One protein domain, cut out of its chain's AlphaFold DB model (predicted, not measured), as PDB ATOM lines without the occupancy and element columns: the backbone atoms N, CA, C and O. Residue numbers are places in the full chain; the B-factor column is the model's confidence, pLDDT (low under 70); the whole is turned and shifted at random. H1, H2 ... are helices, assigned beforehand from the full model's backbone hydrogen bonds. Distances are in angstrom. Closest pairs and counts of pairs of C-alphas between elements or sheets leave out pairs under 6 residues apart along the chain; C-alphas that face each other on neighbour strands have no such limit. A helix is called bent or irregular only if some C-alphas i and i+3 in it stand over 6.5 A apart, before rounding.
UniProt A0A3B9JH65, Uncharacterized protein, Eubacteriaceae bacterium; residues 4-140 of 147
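What this domain is: This is residues 4 to 140 of the 147 residues of an uncharacterized protein of Eubacteriaceae bacterium (UniProt A0A3B9JH65). Loop-rich residues 4 to 16 run through the middle; H4 and bent H5 are the longer helices, with H4 crosswise to arm H5a, and short H1, H2, H3 and H6 scattered. The 137 printed residues include six named helices, H1 to H6 in order, and no named strand: all helix, with 60 residues in them, under half. It is compact, radius of gyration 15.2 A, spanning 45 by 29 by 26 A.

How they stand to each other: First look at H1, residues 17 to 23, close but not clearly touching H2, residues 26 to 29; their closest C-alphas, Ala 21 and Lys 27, are 7.5 A apart. H3, residues 54 to 58, and H6, residues 134 to 139, touch no helix. H5, residues 90 to 113, was assigned as one helix by its hydrogen bonds but is bent: C-alphas 99 and 102 are 9.2 A apart. H4, residues 73 to 86, touches H5a, residues 90 to 99, about perpendicular, only just, at 72 degrees; the closest C-alphas, Asp 79 and Met 90, are 5.1 A apart. H5b, residues 102 to 113, touches H5a with residues 104 to 105 alone. Every O i to N i+4 pair is within hydrogen-bond range in H1, H3, H4, H5a, H5b and H6; H2 is too short for one.

Where its parts are: Find C-alpha 17 at (168.555, 122.707, 105.345), where H1 begins. H4 runs 19.3 A, H5b 16.1 A. H6 ends at C-alpha 139, (159.088, 130.724, 94.015).

The domain as a whole: The farthest C-alphas, Gly 68 and Lys 139, are 45.6 A apart. The links H2 to H3, H3 to H4 and H5 to H6 are long. The printed part has no cut, and no printed residue is under 70 in pLDDT.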
ATOM      1  N   ASP A   4     174.536 108.368 113.044       94.69
ATOM      2  CA  ASP A   4     175.642 109.331 112.955       94.69
ATOM      3  C   ASP A   4     175.176 110.729 112.535       94.69
ATOM      4  O   ASP A   4     175.882 111.723 112.698       94.69
ATOM      5  N   LEU A   5     173.934 110.857 112.071       96.31
ATOM      6  CA  LEU A   5     173.328 112.147 111.766       96.31
ATOM      7  C   LEU A   5     172.570 112.746 112.950       96.31
ATOM      8  O   LEU A   5     172.000 113.828 112.814       96.31
ATOM      9  N   ILE A   6     172.592 112.108 114.122       97.62
ATOM     10  CA  ILE A   6     172.027 112.682 115.343       97.62
ATOM     11  C   ILE A   6     173.126 113.411 116.115       97.62
ATOM     12  O   ILE A   6     173.973 112.805 116.780       97.62
ATOM     13  N   ALA A   7     173.106 114.739 116.024       96.56
ATOM     14  CA  ALA A   7     174.101 115.603 116.639       96.56
ATOM     15  C   ALA A   7     174.068 115.514 118.177       96.56
ATOM     16  O   ALA A   7     173.004 115.288 118.756       96.56
ATOM     17  N   PRO A   8     175.186 115.824 118.862       96.94
ATOM     18  CA  PRO A   8     175.233 115.817 120.327       96.94
ATOM     19  C   PRO A   8     174.176 116.700 120.999       96.94
ATOM     20  O   PRO A   8     173.755 116.430 122.117       96.94
ATOM     21  N   CYS A   9     173.715 117.752 120.321       96.88
ATOM     22  CA  CYS A   9     172.690 118.656 120.830       96.88
ATOM     23  C   CYS A   9     171.243 118.194 120.605       96.88
ATOM     24  O   CYS A   9     170.345 118.976 120.893       96.88
ATOM     25  N   GLY A  10     171.004 116.986 120.080       97.06
ATOM     26  CA  GLY A  10     169.655 116.470 119.799       97.06
ATOM     27  C   GLY A  10     169.114 116.810 118.412       97.06
ATOM     28  O   GLY A  10     167.986 116.444 118.084       97.06
ATOM     29  N   MET A  11     169.896 117.504 117.578       96.62
ATOM     30  CA  MET A  11     169.499 117.805 116.203       96.62
ATOM     31  C   MET A  11     169.618 116.554 115.340       96.62
ATOM     32  O   MET A  11     170.715 116.026 115.170       96.62
ATOM     33  N   ASN A  12     168.523 116.155 114.707       97.06
ATOM     34  CA  ASN A  12     168.572 115.239 113.579       97.06
ATOM     35  C   ASN A  12     169.022 116.010 112.328       97.06
ATOM     36  O   ASN A  12     168.257 116.757 111.710       97.06
ATOM     37  N   CYS A  13     170.298 115.869 111.963       95.75
ATOM     38  CA  CYS A  13     170.914 116.613 110.869       95.75
ATOM     39  C   CYS A  13     170.221 116.371 109.523       95.75
ATOM     40  O   CYS A  13     170.232 117.290 108.706       95.75
ATOM     41  N   ARG A  14     169.538 115.232 109.313       95.94
ATOM     42  CA  ARG A  14     168.776 114.955 108.075       95.94
ATOM     43  C   ARG A  14     167.671 115.980 107.811       95.94
ATOM     44  O   ARG A  14     167.296 116.192 106.662       95.94
ATOM     45  N   LEU A  15     167.189 116.651 108.855       97.38
ATOM     46  CA  LEU A  15     166.136 117.666 108.788       97.38
ATOM     47  C   LEU A  15     166.687 119.072 108.514       97.38
ATOM     48  O   LEU A  15     165.953 119.973 108.103       97.38
ATOM     49  N   CYS A  16     167.996 119.266 108.701       95.81
ATOM     50  CA  CYS A  16     168.662 120.546 108.512       95.81
ATOM     51  C   CYS A  16     168.770 120.917 107.029       95.81
ATOM     52  O   CYS A  16     169.189 120.121 106.189       95.81
ATOM     53  N   ILE A  17     168.517 122.186 106.714       95.50
ATOM     54  CA  ILE A  17     168.555 122.707 105.345       95.50
ATOM     55  C   ILE A  17     169.970 122.666 104.779       95.50
ATOM     56  O   ILE A  17     170.143 122.479 103.584       95.50
ATOM     57  N   SER A  18     170.995 122.818 105.619       95.44
ATOM     58  CA  SER A  18     172.388 122.746 105.173       95.44
ATOM     59  C   SER A  18     172.826 121.326 104.835       95.44
ATOM     60  O   SER A  18     173.584 121.143 103.884       95.44
ATOM     61  N   TYR A  19     172.323 120.328 105.566       96.19
ATOM     62  CA  TYR A  19     172.543 118.925 105.223       96.19
ATOM     63  C   TYR A  19     171.795 118.559 103.947       96.19
ATOM     64  O   TYR A  19     172.400 118.108 102.974       96.19
ATOM     65  N   GLN A  20     170.496 118.862 103.890       96.69
ATOM     66  CA  GLN A  20     169.708 118.575 102.697       96.69
ATOM     67  C   GLN A  20     170.186 119.356 101.469       96.69
ATOM     68  O   GLN A  20     170.077 118.845 100.357       96.69
ATOM     69  N   ALA A  21     170.753 120.556 101.636       95.69
ATOM     70  CA  ALA A  21     171.356 121.303 100.538       95.69
ATOM     71  C   ALA A  21     172.547 120.569  99.919       95.69
ATOM     72  O   ALA A  21     172.683 120.584  98.695       95.69
ATOM     73  N   SER A  22     173.367 119.924 100.757       94.81
ATOM     74  CA  SER A  22     174.472 119.072 100.313       94.81
ATOM     75  C   SER A  22     173.936 117.837  99.588       94.81
ATOM     76  O   SER A  22     174.226 117.648  98.406       94.81
ATOM     77  N   LYS A  23     173.043 117.077 100.247       94.81
ATOM     78  CA  LYS A  23     172.408 115.863  99.703       94.81
ATOM     79  C   LYS A  23     171.768 116.107  98.328       94.81
ATOM     80  O   LYS A  23     171.984 115.347  97.392       94.81
ATOM     81  N   ASN A  24     171.012 117.199  98.194       93.94
ATOM     82  CA  ASN A  24     170.258 117.541  96.983       93.94
ATOM     83  C   ASN A  24     171.031 118.415  95.981       93.94
ATOM     84  O   ASN A  24     170.443 118.870  94.994       93.94
ATOM     85  N   LYS A  25     172.321 118.689  96.236       94.31
ATOM     86  CA  LYS A  25     173.195 119.539  95.410       94.31
ATOM     87  C   LYS A  25     172.538 120.874  95.033       94.31
ATOM     88  O   LYS A  25     172.576 121.298  93.879       94.31
ATOM     89  N   LEU A  26     171.914 121.549  96.001       94.56
ATOM     90  CA  LEU A  26     171.056 122.711  95.726       94.56
ATOM     91  C   LEU A  26     171.797 123.909  95.115       94.56
ATOM     92  O   LEU A  26     171.155 124.731  94.460       94.56
ATOM     93  N   LYS A  27     173.128 123.998  95.254       94.12
ATOM     94  CA  LYS A  27     173.926 125.005  94.530       94.12
ATOM     95  C   LYS A  27     173.764 124.875  93.017       94.12
ATOM     96  O   LYS A  27     173.528 125.878  92.353       94.12
ATOM     97  N   ASN A  28     173.742 123.646  92.500       94.38
ATOM     98  CA  ASN A  28     173.531 123.361  91.076       94.38
ATOM     99  C   ASN A  28     172.100 123.699  90.625       94.38
ATOM    100  O   ASN A  28     171.818 123.756  89.435       94.38
ATOM    101  N   LYS A  29     171.190 123.923  91.580       92.38
ATOM    102  CA  LYS A  29     169.788 124.287  91.355       92.38
ATOM    103  C   LYS A  29     169.510 125.770  91.661       92.38
ATOM    104  O   LYS A  29     168.351 126.152  91.812       92.38
ATOM    105  N   GLY A  30     170.555 126.599  91.778       91.38
ATOM    106  CA  GLY A  30     170.452 128.057  91.934       91.38
ATOM    107  C   GLY A  30     170.318 128.569  93.376       91.38
ATOM    108  O   GLY A  30     170.000 129.747  93.582       91.38
ATOM    109  N   PHE A  31     170.554 127.720  94.382       92.38
ATOM    110  CA  PHE A  31     170.508 128.105  95.796       92.38
ATOM    111  C   PHE A  31     171.905 128.267  96.399       92.38
ATOM    112  O   PHE A  31     172.669 127.311  96.496       92.38
ATOM    113  N   ASN A  32     172.207 129.448  96.940       90.81
ATOM    114  CA  ASN A  32     173.435 129.668  97.705       90.81
ATOM    115  C   ASN A  32     173.240 129.284  99.187       90.81
ATOM    116  O   ASN A  32     173.019 130.137 100.046       90.81
ATOM    117  N   ARG A  33     173.236 127.979  99.484       90.19
ATOM    118  CA  ARG A  33     173.144 127.439 100.855       90.19
ATOM    119  C   ARG A  33     174.480 126.823 101.272       90.19
ATOM    120  O   ARG A  33     175.136 126.152 100.475       90.19
ATOM    121  N   LYS A  34     174.865 127.013 102.540       91.81
ATOM    122  CA  LYS A  34     176.016 126.321 103.141       91.81
ATOM    123  C   LYS A  34     175.735 124.819 103.196       91.81
ATOM    124  O   LYS A  34     174.650 124.432 103.628       91.81
ATOM    125  N   TYR A  35     176.713 124.012 102.798       94.81
ATOM    126  CA  TYR A  35     176.673 122.557 102.930       94.81
ATOM    127  C   TYR A  35     177.193 122.140 104.306       94.81
ATOM    128  O   TYR A  35     178.052 122.810 104.883       94.81
ATOM    129  N   CYS A  36     176.625 121.071 104.852       94.06
ATOM    130  CA  CYS A  36     177.020 120.501 106.134       94.06
ATOM    131  C   CYS A  36     176.809 118.989 106.089       94.06
ATOM    132  O   CYS A  36     175.747 118.545 105.673       94.06
ATOM    133  N   GLU A  37     177.782 118.212 106.547       93.06
ATOM    134  CA  GLU A  37     177.712 116.741 106.560       93.06
ATOM    135  C   GLU A  37     177.146 116.191 107.879       93.06
ATOM    136  O   GLU A  37     176.870 115.005 107.998       93.06
ATOM    137  N   GLY A  38     176.904 117.067 108.858       92.50
ATOM    138  CA  GLY A  38     176.544 116.695 110.227       92.50
ATOM    139  C   GLY A  38     177.740 116.806 111.172       92.50
ATOM    140  O   GLY A  38     178.887 116.875 110.741       92.50
ATOM    141  N   CYS A  39     177.481 116.897 112.478       90.88
ATOM    142  CA  CYS A  39     178.555 117.110 113.455       90.88
ATOM    143  C   CYS A  39     179.501 115.910 113.578       90.88
ATOM    144  O   CYS A  39     180.690 116.121 113.782       90.88
ATOM    145  N   ILE A  40     178.970 114.689 113.475       91.94
ATOM    146  CA  ILE A  40     179.732 113.449 113.672       91.94
ATOM    147  C   ILE A  40     180.458 113.048 112.390       91.94
ATOM    148  O   ILE A  40     181.672 112.900 112.466       91.94
ATOM    149  N   PRO A  41     179.803 112.976 111.207       93.31
ATOM    150  CA  PRO A  41     180.490 112.538 109.992       93.31
ATOM    151  C   PRO A  41     181.610 113.493 109.576       93.31
ATOM    152  O   PRO A  41     182.617 113.060 109.036       93.31
ATOM    153  N   ARG A  42     181.468 114.788 109.896       91.81
ATOM    154  CA  ARG A  42     182.517 115.787 109.664       91.81
ATOM    155  C   ARG A  42     183.792 115.520 110.479       91.81
ATOM    156  O   ARG A  42     184.846 116.003 110.101       91.81
ATOM    157  N   GLY A  43     183.708 114.838 111.624       92.38
ATOM    158  CA  GLY A  43     184.874 114.526 112.464       92.38
ATOM    159  C   GLY A  43     185.497 115.712 113.220       92.38
ATOM    160  O   GLY A  43     186.486 115.538 113.920       92.38
ATOM    161  N   GLU A  44     184.920 116.913 113.133       92.19
ATOM    162  CA  GLU A  44     185.459 118.145 113.747       92.19
ATOM    163  C   GLU A  44     184.718 118.564 115.031       92.19
ATOM    164  O   GLU A  44     184.725 119.737 115.416       92.19
ATOM    165  N   ASN A  45     183.991 117.642 115.669       92.44
ATOM    166  CA  ASN A  45     183.089 117.948 116.782       92.44
ATOM    167  C   ASN A  45     182.101 119.091 116.432       92.44
ATOM    168  O   ASN A  45     181.728 119.303 115.270       92.44
ATOM    169  N   CYS A  46     181.577 119.823 117.423       90.12
ATOM    170  CA  CYS A  46     180.562 120.847 117.174       90.12
ATOM    171  C   CYS A  46     181.158 122.203 116.753       90.12
ATOM    172  O   CYS A  46     181.426 123.059 117.593       90.12
ATOM    173  N   THR A  47     181.194 122.491 115.451       89.88
ATOM    174  CA  THR A  47     181.601 123.815 114.926       89.88
ATOM    175  C   THR A  47     180.537 124.913 115.082       89.88
ATOM    176  O   THR A  47     180.788 126.077 114.798       89.88
ATOM    177  N   HIS A  48     179.321 124.574 115.530       86.62
ATOM    178  CA  HIS A  48     178.237 125.549 115.738       86.62
ATOM    179  C   HIS A  48     178.173 126.103 117.164       86.62
ATOM    180  O   HIS A  48     177.586 127.159 117.413       86.62
ATOM    181  N   MET A  49     178.687 125.346 118.132       89.88
ATOM    182  CA  MET A  49     178.646 125.715 119.545       89.88
ATOM    183  C   MET A  49     179.994 125.574 120.247       89.88
ATOM    184  O   MET A  49     180.062 125.952 121.413       89.88
ATOM    185  N   GLY A  50     181.034 125.091 119.561       90.69
ATOM    186  CA  GLY A  50     182.361 124.869 120.130       90.69
ATOM    187  C   GLY A  50     182.966 126.119 120.766       90.69
ATOM    188  O   GLY A  50     183.469 126.035 121.881       90.69
ATOM    189  N   ASP A  51     182.788 127.292 120.149       92.38
ATOM    190  CA  ASP A  51     183.285 128.574 120.684       92.38
ATOM    191  C   ASP A  51     182.667 128.960 122.037       92.38
ATOM    192  O   ASP A  51     183.187 129.805 122.755       92.38
ATOM    193  N   SER A  52     181.516 128.380 122.389       93.25
ATOM    194  CA  SER A  52     180.785 128.698 123.623       93.25
ATOM    195  C   SER A  52     180.556 127.486 124.526       93.25
ATOM    196  O   SER A  52     179.853 127.598 125.531       93.25
ATOM    197  N   CYS A  53     181.047 126.309 124.145       95.69
ATOM    198  CA  CYS A  53     180.841 125.069 124.877       95.69
ATOM    199  C   CYS A  53     182.024 124.139 124.638       95.69
ATOM    200  O   CYS A  53     182.060 123.395 123.658       95.69
ATOM    201  N   GLU A  54     182.969 124.162 125.573       95.31
ATOM    202  CA  GLU A  54     184.181 123.351 125.506       95.31
ATOM    203  C   GLU A  54     183.887 121.855 125.395       95.31
ATOM    204  O   GLU A  54     184.459 121.196 124.538       95.31
ATOM    205  N   ILE A  55     182.920 121.347 126.164       95.94
ATOM    206  CA  ILE A  55     182.488 119.941 126.124       95.94
ATOM    207  C   ILE A  55     182.125 119.503 124.693       95.94
ATOM    208  O   ILE A  55     182.502 118.423 124.246       95.94
ATOM    209  N   LEU A  56     181.412 120.354 123.947       95.12
ATOM    210  CA  LEU A  56     181.034 120.075 122.560       95.12
ATOM    211  C   LEU A  56     182.157 120.352 121.556       95.12
ATOM    212  O   LEU A  56     182.127 119.792 120.463       95.12
ATOM    213  N   ARG A  57     183.105 121.232 121.892       94.75
ATOM    214  CA  ARG A  57     184.300 121.519 121.087       94.75
ATOM    215  C   ARG A  57     185.263 120.336 121.096       94.75
ATOM    216  O   ARG A  57     185.810 119.991 120.058       94.75
ATOM    217  N   THR A  58     185.458 119.729 122.262       94.88
ATOM    218  CA  THR A  58     186.385 118.610 122.459       94.88
ATOM    219  C   THR A  58     185.738 117.250 122.219       94.88
ATOM    220  O   THR A  58     186.451 116.258 122.151       94.88
ATOM    221  N   GLY A  59     184.409 117.193 122.073       94.44
ATOM    222  CA  GLY A  59     183.691 115.929 121.898       94.44
ATOM    223  C   GLY A  59     183.627 115.099 123.182       94.44
ATOM    224  O   GLY A  59     183.480 113.886 123.120       94.44
ATOM    225  N   ALA A  60     183.726 115.740 124.351       96.06
ATOM    226  CA  ALA A  60     183.775 115.065 125.649       96.06
ATOM    227  C   ALA A  60     182.457 114.377 126.061       96.06
ATOM    228  O   ALA A  60     182.425 113.672 127.064       96.06
ATOM    229  N   VAL A  61     181.374 114.593 125.314       96.31
ATOM    230  CA  VAL A  61     180.092 113.893 125.473       96.31
ATOM    231  C   VAL A  61     179.571 113.487 124.105       96.31
ATOM    232  O   VAL A  61     179.715 114.236 123.130       96.31
ATOM    233  N   ARG A  62     178.895 112.340 124.041       95.75
ATOM    234  CA  ARG A  62     178.168 111.921 122.844       95.75
ATOM    235  C   ARG A  62     176.856 112.682 122.718       95.75
ATOM    236  O   ARG A  62     176.479 113.048 121.600       95.75
ATOM    237  N   PHE A  63     176.189 112.951 123.838       97.94
ATOM    238  CA  PHE A  63     174.946 113.714 123.894       97.94
ATOM    239  C   PHE A  63     174.960 114.744 125.019       97.94
ATOM    240  O   PHE A  63     175.477 114.517 126.105       97.94
ATOM    241  N   CYS A  64     174.325 115.895 124.795       98.06
ATOM    242  CA  CYS A  64     174.272 116.957 125.795       98.06
ATOM    243  C   CYS A  64     173.586 116.531 127.100       98.06
ATOM    244  O   CYS A  64     173.861 117.173 128.108       98.06
ATOM    245  N   PHE A  65     172.728 115.500 127.105       98.44
ATOM    246  CA  PHE A  65     172.097 115.003 128.335       98.44
ATOM    247  C   PHE A  65     173.085 114.341 129.305       98.44
ATOM    248  O   PHE A  65     172.780 114.230 130.486       98.44
ATOM    249  N   GLU A  66     174.272 113.947 128.836       98.31
ATOM    250  CA  GLU A  66     175.351 113.390 129.666       98.31
ATOM    251  C   GLU A  66     176.062 114.488 130.479       98.31
ATOM    252  O   GLU A  66     176.774 114.219 131.443       98.31
ATOM    253  N   CYS A  67     175.869 115.759 130.113       97.25
ATOM    254  CA  CYS A  67     176.407 116.886 130.859       97.25
ATOM    255  C   CYS A  67     175.553 117.163 132.104       97.25
ATOM    256  O   CYS A  67     174.365 117.449 131.986       97.25
ATOM    257  N   GLY A  68     176.172 117.254 133.288       96.44
ATOM    258  CA  GLY A  68     175.475 117.583 134.545       96.44
ATOM    259  C   GLY A  68     174.786 118.959 134.588       96.44
ATOM    260  O   GLY A  68     174.064 119.260 135.530       96.44
ATOM    261  N   LYS A  69     174.987 119.811 133.571       96.62
ATOM    262  CA  LYS A  69     174.279 121.094 133.403       96.62
ATOM    263  C   LYS A  69     173.069 120.993 132.466       96.62
ATOM    264  O   LYS A  69     172.516 122.029 132.093       96.62
ATOM    265  N   PHE A  70     172.704 119.800 132.005       97.88
ATOM    266  CA  PHE A  70     171.573 119.594 131.108       97.88
ATOM    267  C   PHE A  70     170.222 119.803 131.821       97.88
ATOM    268  O   PHE A  70     170.047 119.311 132.931       97.88
ATOM    269  N   PRO A  71     169.240 120.475 131.185       98.00
ATOM    270  CA  PRO A  71     169.370 121.303 129.986       98.00
ATOM    271  C   PRO A  71     169.991 122.674 130.308       98.00
ATOM    272  O   PRO A  71     169.446 123.468 131.082       98.00
ATOM    273  N   CYS A  72     171.109 123.010 129.657       97.81
ATOM    274  CA  CYS A  72     171.822 124.259 129.932       97.81
ATOM    275  C   CYS A  72     171.157 125.466 129.242       97.81
ATOM    276  O   CYS A  72     170.416 125.320 128.267       97.81
ATOM    277  N   LYS A  73     171.462 126.693 129.698       97.06
ATOM    278  CA  LYS A  73     170.885 127.944 129.152       97.06
ATOM    279  C   LYS A  73     171.012 128.052 127.626       97.06
ATOM    280  O   LYS A  73     170.068 128.469 126.957       97.06
ATOM    281  N   ARG A  74     172.162 127.661 127.066       95.19
ATOM    282  CA  ARG A  74     172.411 127.709 125.615       95.19
ATOM    283  C   ARG A  74     171.526 126.725 124.856       95.19
ATOM    284  O   ARG A  74     170.932 127.104 123.848       95.19
ATOM    285  N   LEU A  75     171.416 125.494 125.355       97.50
ATOM    286  CA  LEU A  75     170.567 124.478 124.750       97.50
ATOM    287  C   LEU A  75     169.094 124.891 124.810       97.50
ATOM    288  O   LEU A  75     168.427 124.833 123.787       97.50
ATOM    289  N   LYS A  76     168.620 125.438 125.939       98.38
ATOM    290  CA  LYS A  76     167.260 126.000 126.066       98.38
ATOM    291  C   LYS A  76     166.973 127.109 125.047       98.38
ATOM    292  O   LYS A  76     165.873 127.188 124.508       98.38
ATOM    293  N   ALA A  77     167.949 127.970 124.753       97.25
ATOM    294  CA  ALA A  77     167.792 129.026 123.751       97.25
ATOM    295  C   ALA A  77     167.758 128.479 122.309       97.25
ATOM    296  O   ALA A  77     166.977 128.960 121.482       97.25
ATOM    297  N   LEU A  78     168.596 127.480 122.001       96.50
ATOM    298  CA  LEU A  78     168.556 126.749 120.730       96.50
ATOM    299  C   LEU A  78     167.200 126.053 120.554       96.50
ATOM    300  O   LEU A  78     166.553 126.236 119.526       96.50
ATOM    301  N   ASP A  79     166.779 125.324 121.578       98.25
ATOM    302  CA  ASP A  79     165.523 124.595 121.650       98.25
ATOM    303  C   ASP A  79     164.312 125.510 121.435       98.25
ATOM    304  O   ASP A  79     163.536 125.289 120.511       98.25
ATOM    305  N   LYS A  80     164.216 126.616 122.190       98.38
ATOM    306  CA  LYS A  80     163.148 127.614 122.022       98.38
ATOM    307  C   LYS A  80     163.044 128.076 120.572       98.38
ATOM    308  O   LYS A  80     161.952 128.096 120.023       98.38
ATOM    309  N   ARG A  81     164.172 128.415 119.935       96.25
ATOM    310  CA  ARG A  81     164.184 128.854 118.532       96.25
ATOM    311  C   ARG A  81     163.680 127.768 117.584       96.25
ATOM    312  O   ARG A  81     162.981 128.103 116.634       96.25
ATOM    313  N   TYR A  82     164.076 126.515 117.793       97.19
ATOM    314  CA  TYR A  82     163.658 125.409 116.932       97.19
ATOM    315  C   TYR A  82     162.186 125.056 117.137       97.19
ATOM    316  O   TYR A  82     161.481 124.889 116.146       97.19
ATOM    317  N   ARG A  83     161.682 125.070 118.372       97.25
ATOM    318  CA  ARG A  83     160.261 124.818 118.635       97.25
ATOM    319  C   ARG A  83     159.375 125.873 117.997       97.25
ATOM    320  O   ARG A  83     158.416 125.530 117.324       97.25
ATOM    321  N   THR A  84     159.725 127.150 118.159       95.50
ATOM    322  CA  THR A  84     158.878 128.252 117.684       95.50
ATOM    323  C   THR A  84     158.997 128.539 116.190       95.50
ATOM    324  O   THR A  84     158.241 129.361 115.702       95.50
ATOM    325  N   LYS A  85     159.996 127.991 115.484       94.25
ATOM    326  CA  LYS A  85     160.211 128.290 114.051       94.25
ATOM    327  C   LYS A  85     160.239 127.066 113.146       94.25
ATOM    328  O   LYS A  85     160.071 127.209 111.943       94.25
ATOM    329  N   TYR A  86     160.586 125.902 113.692       94.94
ATOM    330  CA  TYR A  86     160.935 124.699 112.933       94.94
ATOM    331  C   TYR A  86     160.222 123.441 113.462       94.94
ATOM    332  O   TYR A  86     160.568 122.337 113.047       94.94
ATOM    333  N   HIS A  87     159.260 123.598 114.384       94.31
ATOM    334  CA  HIS A  87     158.385 122.535 114.904       94.31
ATOM    335  C   HIS A  87     159.136 121.289 115.422       94.31
ATOM    336  O   HIS A  87     158.696 120.141 115.295       94.31
ATOM    337  N   MET A  88     160.302 121.526 116.028       95.69
ATOM    338  CA  MET A  88     161.182 120.507 116.597       95.69
ATOM    339  C   MET A  88     161.771 120.989 117.919       95.69
ATOM    340  O   MET A  88     162.099 122.164 118.061       95.69
ATOM    341  N   SER A  89     161.960 120.069 118.859       98.00
ATOM    342  CA  SER A  89     162.561 120.322 120.163       98.00
ATOM    343  C   SER A  89     163.863 119.537 120.304       98.00
ATOM    344  O   SER A  89     163.896 118.324 120.135       98.00
ATOM    345  N   MET A  90     164.953 120.240 120.595       98.00
ATOM    346  CA  MET A  90     166.257 119.618 120.839       98.00
ATOM    347  C   MET A  90     166.267 118.897 122.181       98.00
ATOM    348  O   MET A  90     166.883 117.843 122.318       98.00
ATOM    349  N   ILE A  91     165.601 119.491 123.173       98.75
ATOM    350  CA  ILE A  91     165.544 118.948 124.527       98.75
ATOM    351  C   ILE A  91     164.661 117.704 124.545       98.75
ATOM    352  O   ILE A  91     165.132 116.680 125.023       98.75
ATOM    353  N   GLU A  92     163.470 117.740 123.936       98.62
ATOM    354  CA  GLU A  92     162.610 116.546 123.859       98.62
ATOM    355  C   GLU A  92     163.290 115.417 123.078       98.62
ATOM    356  O   GLU A  92     163.159 114.254 123.445       98.62
ATOM    357  N   ASN A  93     164.046 115.738 122.021       98.56
ATOM    358  CA  ASN A  93     164.822 114.733 121.294       98.56
ATOM    359  C   ASN A  93     165.867 114.071 122.206       98.56
ATOM    360  O   ASN A  93     165.986 112.850 122.219       98.56
ATOM    361  N   LEU A  94     166.612 114.863 122.982       98.75
ATOM    362  CA  LEU A  94     167.625 114.350 123.909       98.75
ATOM    363  C   LEU A  94     167.015 113.550 125.061       98.75
ATOM    364  O   LEU A  94     167.560 112.510 125.414       98.75
ATOM    365  N   GLU A  95     165.900 114.007 125.628       98.81
ATOM    366  CA  GLU A  95     165.159 113.277 126.662       98.81
ATOM    367  C   GLU A  95     164.644 111.945 126.118       98.81
ATOM    368  O   GLU A  95     164.853 110.909 126.739       98.81
ATOM    369  N   PHE A  96     164.087 111.938 124.904       98.75
ATOM    370  CA  PHE A  96     163.647 110.703 124.264       98.75
ATOM    371  C   PHE A  96     164.811 109.733 124.038       98.75
ATOM    372  O   PHE A  96     164.682 108.553 124.340       98.75
ATOM    373  N   ILE A  97     165.959 110.205 123.540       98.69
ATOM    374  CA  ILE A  97     167.143 109.350 123.341       98.69
ATOM    375  C   ILE A  97     167.638 108.785 124.678       98.69
ATOM    376  O   ILE A  97     168.002 107.613 124.736       98.69
ATOM    377  N   ARG A  98     167.646 109.593 125.745       98.56
ATOM    378  CA  ARG A  98     168.039 109.152 127.090       98.56
ATOM    379  C   ARG A  98     167.103 108.064 127.620       98.56
ATOM    380  O   ARG A  98     167.581 107.074 128.161       98.56
ATOM    381  N   ASP A  99     165.795 108.252 127.459       98.56
ATOM    382  CA  ASP A  99     164.786 107.424 128.126       98.56
ATOM    383  C   ASP A  99     164.378 106.192 127.302       98.56
ATOM    384  O   ASP A  99     163.984 105.177 127.869       98.56
ATOM    385  N   GLN A 100     164.445 106.277 125.971       98.25
ATOM    386  CA  GLN A 100     163.954 105.255 125.029       98.25
ATOM    387  C   GLN A 100     165.043 104.737 124.077       98.25
ATOM    388  O   GLN A 100     164.783 103.879 123.230       98.25
ATOM    389  N   GLY A 101     166.266 105.256 124.190       98.25
ATOM    390  CA  GLY A 101     167.385 104.873 123.342       98.25
ATOM    391  C   GLY A 101     167.353 105.495 121.945       98.25
ATOM    392  O   GLY A 101     166.351 106.024 121.449       98.25
ATOM    393  N   ILE A 102     168.503 105.420 121.276       98.06
ATOM    394  CA  ILE A 102     168.699 106.012 119.950       98.06
ATOM    395  C   ILE A 102     167.882 105.302 118.865       98.06
ATOM    396  O   ILE A 102     167.349 105.959 117.979       98.06
ATOM    397  N   GLU A 103     167.716 103.983 118.946       97.94
ATOM    398  CA  GLU A 103     166.942 103.222 117.960       97.94
ATOM    399  C   GLU A 103     165.460 103.607 117.976       97.94
ATOM    400  O   GLU A 103     164.863 103.832 116.920       97.94
ATOM    401  N   GLY A 104     164.873 103.744 119.170       98.06
ATOM    402  CA  GLY A 104     163.503 104.225 119.330       98.06
ATOM    403  C   GLY A 104     163.342 105.636 118.769       98.06
ATOM    404  O   GLY A 104     162.377 105.924 118.059       98.06
ATOM    405  N   PHE A 105     164.321 106.509 119.030       98.44
ATOM    406  CA  PHE A 105     164.322 107.870 118.501       98.44
ATOM    407  C   PHE A 105     164.357 107.888 116.970       98.44
ATOM    408  O   PHE A 105     163.592 108.619 116.343       98.44
ATOM    409  N   LEU A 106     165.211 107.060 116.361       98.06
ATOM    410  CA  LEU A 106     165.335 106.969 114.910       98.06
ATOM    411  C   LEU A 106     164.029 106.512 114.254       98.06
ATOM    412  O   LEU A 106     163.679 107.077 113.222       98.06
ATOM    413  N   LYS A 107     163.305 105.550 114.844       97.81
ATOM    414  CA  LYS A 107     161.984 105.112 114.353       97.81
ATOM    415  C   LYS A 107     160.959 106.245 114.421       97.81
ATOM    416  O   LYS A 107     160.360 106.585 113.405       97.81
ATOM    417  N   LYS A 108     160.844 106.897 115.584       97.31
ATOM    418  CA  LYS A 108     159.943 108.043 115.799       97.31
ATOM    419  C   LYS A 108     160.204 109.182 114.806       97.31
ATOM    420  O   LYS A 108     159.268 109.776 114.277       97.31
ATOM    421  N   GLU A 109     161.470 109.518 114.574       97.31
ATOM    422  CA  GLU A 109     161.841 110.577 113.634       97.31
ATOM    423  C   GLU A 109     161.594 110.174 112.179       97.31
ATOM    424  O   GLU A 109     161.197 111.025 111.384       97.31
ATOM    425  N   ASP A 110     161.821 108.908 111.820       95.94
ATOM    426  CA  ASP A 110     161.525 108.400 110.479       95.94
ATOM    427  C   ASP A 110     160.030 108.549 110.179       95.94
ATOM    428  O   ASP A 110     159.676 109.206 109.210       95.94
ATOM    429  N   GLU A 111     159.159 108.082 111.075       96.00
ATOM    430  CA  GLU A 111     157.702 108.212 110.939       96.00
ATOM    431  C   GLU A 111     157.244 109.674 110.862       96.00
ATOM    432  O   GLU A 111     156.461 110.038 109.986       96.00
ATOM    433  N   LYS A 112     157.752 110.537 111.753       96.94
ATOM    434  CA  LYS A 112     157.324 111.941 111.842       96.94
ATOM    435  C   LYS A 112     157.703 112.769 110.612       96.94
ATOM    436  O   LYS A 112     156.962 113.676 110.237       96.94
ATOM    437  N   TRP A 113     158.881 112.529 110.038       97.31
ATOM    438  CA  TRP A 113     159.470 113.410 109.024       97.31
ATOM    439  C   TRP A 113     159.520 112.804 107.621       97.31
ATOM    440  O   TRP A 113     160.060 113.434 106.707       97.31
ATOM    441  N   LYS A 114     158.971 111.602 107.433       97.44
ATOM    442  CA  LYS A 114     158.858 110.955 106.126       97.44
ATOM    443  C   LYS A 114     157.873 111.707 105.233       97.44
ATOM    444  O   LYS A 114     156.738 111.990 105.607       97.44
ATOM    445  N   CYS A 115     158.307 112.012 104.016       97.69
ATOM    446  CA  CYS A 115     157.443 112.508 102.957       97.69
ATOM    447  C   CYS A 115     156.515 111.382 102.495       97.69
ATOM    448  O   CYS A 115     156.981 110.323 102.075       97.69
ATOM    449  N   SER A 116     155.207 111.629 102.514       96.69
ATOM    450  CA  SER A 116     154.198 110.665 102.064       96.69
ATOM    451  C   SER A 116     154.268 110.353 100.565       96.69
ATOM    452  O   SER A 116     153.778 109.311 100.145       96.69
ATOM    453  N   THR A 117     154.882 111.227  99.761       97.62
ATOM    454  CA  THR A 117     154.943 111.084  98.297       97.62
ATOM    455  C   THR A 117     156.156 110.292  97.820       97.62
ATOM    456  O   THR A 117     156.032 109.466  96.923       97.62
ATOM    457  N   CYS A 118     157.345 110.573  98.364       96.50
ATOM    458  CA  CYS A 118     158.603 110.003  97.858       96.50
ATOM    459  C   CYS A 118     159.471 109.345  98.931       96.50
ATOM    460  O   CYS A 118     160.611 108.990  98.649       96.50
ATOM    461  N   GLU A 119     158.967 109.239 100.162       95.31
ATOM    462  CA  GLU A 119     159.665 108.656 101.315       95.31
ATOM    463  C   GLU A 119     160.947 109.378 101.759       95.31
ATOM    464  O   GLU A 119     161.540 109.021 102.778       95.31
ATOM    465  N   ASP A 120     161.366 110.429 101.050       95.62
ATOM    466  CA  ASP A 120     162.465 111.284 101.481       95.62
ATOM    467  C   ASP A 120     162.068 112.115 102.713       95.62
ATOM    468  O   ASP A 120     160.923 112.151 103.154       95.62
ATOM    469  N   VAL A 121     163.031 112.812 103.292       97.06
ATOM    470  CA  VAL A 121     162.895 113.494 104.567       97.06
ATOM    471  C   VAL A 121     162.466 114.950 104.378       97.06
ATOM    472  O   VAL A 121     163.130 115.728 103.686       97.06
ATOM    473  N   ILE A 122     161.401 115.356 105.066       97.94
ATOM    474  CA  ILE A 122     160.921 116.743 105.110       97.94
ATOM    475  C   ILE A 122     161.934 117.624 105.855       97.94
ATOM    476  O   ILE A 122     162.421 117.281 106.932       97.94
ATOM    477  N   CYS A 123     162.275 118.785 105.295       97.69
ATOM    478  CA  CYS A 123     163.189 119.723 105.943       97.69
ATOM    479  C   CYS A 123     162.472 120.519 107.041       97.69
ATOM    480  O   CYS A 123     161.527 121.257 106.771       97.69
ATOM    481  N   CYS A 124     162.981 120.483 108.276       97.38
ATOM    482  CA  CYS A 124     162.340 121.179 109.397       97.38
ATOM    483  C   CYS A 124     162.374 122.712 109.273       97.38
ATOM    484  O   CYS A 124     161.605 123.408 109.927       97.38
ATOM    485  N   HIS A 125     163.279 123.276 108.465       96.25
ATOM    486  CA  HIS A 125     163.391 124.732 108.344       96.25
ATOM    487  C   HIS A 125     162.337 125.362 107.451       96.25
ATOM    488  O   HIS A 125     162.110 126.564 107.576       96.25
ATOM    489  N   ASN A 126     161.775 124.591 106.524       96.00
ATOM    490  CA  ASN A 126     160.796 125.097 105.577       96.00
ATOM    491  C   ASN A 126     159.512 124.261 105.516       96.00
ATOM    492  O   ASN A 126     158.545 124.755 104.956       96.00
ATOM    493  N   GLY A 127     159.473 123.059 106.096       96.75
ATOM    494  CA  GLY A 127     158.313 122.168 106.043       96.75
ATOM    495  C   GLY A 127     158.116 121.487 104.686       96.75
ATOM    496  O   GLY A 127     157.050 120.946 104.435       96.75
ATOM    497  N   LEU A 128     159.117 121.526 103.801       97.31
ATOM    498  CA  LEU A 128     159.035 120.995 102.439       97.31
ATOM    499  C   LEU A 128     159.859 119.720 102.277       97.31
ATOM    500  O   LEU A 128     160.951 119.595 102.843       97.31
ATOM    501  N   CYS A 129     159.396 118.819 101.413       97.69
ATOM    502  CA  CYS A 129     160.255 117.790 100.850       97.69
ATOM    503  C   CYS A 129     161.054 118.404  99.694       97.69
ATOM    504  O   CYS A 129     160.492 118.770  98.669       97.69
ATOM    505  N   LEU A 130     162.379 118.518  99.808       96.00
ATOM    506  CA  LEU A 130     163.188 119.164  98.757       96.00
ATOM    507  C   LEU A 130     163.309 118.343  97.464       96.00
ATOM    508  O   LEU A 130     163.816 118.860  96.465       96.00
ATOM    509  N   SER A 131     162.841 117.097  97.489       95.38
ATOM    510  CA  SER A 131     162.731 116.225  96.320       95.38
ATOM    511  C   SER A 131     161.415 116.462  95.567       95.38
ATOM    512  O   SER A 131     161.436 116.511  94.340       95.38
ATOM    513  N   CYS A 132     160.301 116.697  96.274       96.75
ATOM    514  CA  CYS A 132     158.985 116.951  95.667       96.75
ATOM    515  C   CYS A 132     158.696 118.443  95.433       96.75
ATOM    516  O   CYS A 132     158.229 118.834  94.368       96.75
ATOM    517  N   ASP A 133     159.012 119.294  96.407       96.62
ATOM    518  CA  ASP A 133     158.465 120.651  96.527       96.62
ATOM    519  C   ASP A 133     159.506 121.747  96.255       96.62
ATOM    520  O   ASP A 133     159.378 122.895  96.696       96.62
ATOM    521  N   LEU A 134     160.585 121.417  95.540       95.06
ATOM    522  CA  LEU A 134     161.681 122.361  95.316       95.06
ATOM    523  C   LEU A 134     161.225 123.635  94.588       95.06
ATOM    524  O   LEU A 134     161.735 124.720  94.872       95.06
ATOM    525  N   GLU A 135     160.261 123.521  93.674       95.50
ATOM    526  CA  GLU A 135     159.706 124.667  92.947       95.50
ATOM    527  C   GLU A 135     158.992 125.655  93.877       95.50
ATOM    528  O   GLU A 135     159.113 126.868  93.694       95.50
ATOM    529  N   THR A 136     158.335 125.173  94.938       95.88
ATOM    530  CA  THR A 136     157.752 126.028  95.984       95.88
ATOM    531  C   THR A 136     158.837 126.877  96.647       95.88
ATOM    532  O   THR A 136     158.696 128.096  96.774       95.88
ATOM    533  N   LEU A 137     159.981 126.263  96.971       94.50
ATOM    534  CA  LEU A 137     161.130 126.974  97.536       94.50
ATOM    535  C   LEU A 137     161.802 127.924  96.528       94.50
ATOM    536  O   LEU A 137     162.373 128.940  96.932       94.50
ATOM    537  N   LYS A 138     161.762 127.629  95.222       94.25
ATOM    538  CA  LYS A 138     162.269 128.548  94.186       94.25
ATOM    539  C   LYS A 138     161.393 129.792  94.060       94.25
ATOM    540  O   LYS A 138     161.942 130.891  93.999       94.25
ATOM    541  N   LYS A 139     160.065 129.624  94.071       95.44
ATOM    542  CA  LYS A 139     159.088 130.724  94.015       95.44
ATOM    543  C   LYS A 139     159.173 131.624  95.248       95.44
ATOM    544  O   LYS A 139     159.148 132.841  95.117       95.44
ATOM    545  N   ASN A 140     159.347 131.039  96.435       94.62
ATOM    546  CA  ASN A 140     159.579 131.780  97.672       94.62
ATOM    547  C   ASN A 140     160.804 131.228  98.419       94.62
ATOM    548  O   ASN A 140     160.711 130.307  99.230       94.62
TER     549      ASN A 140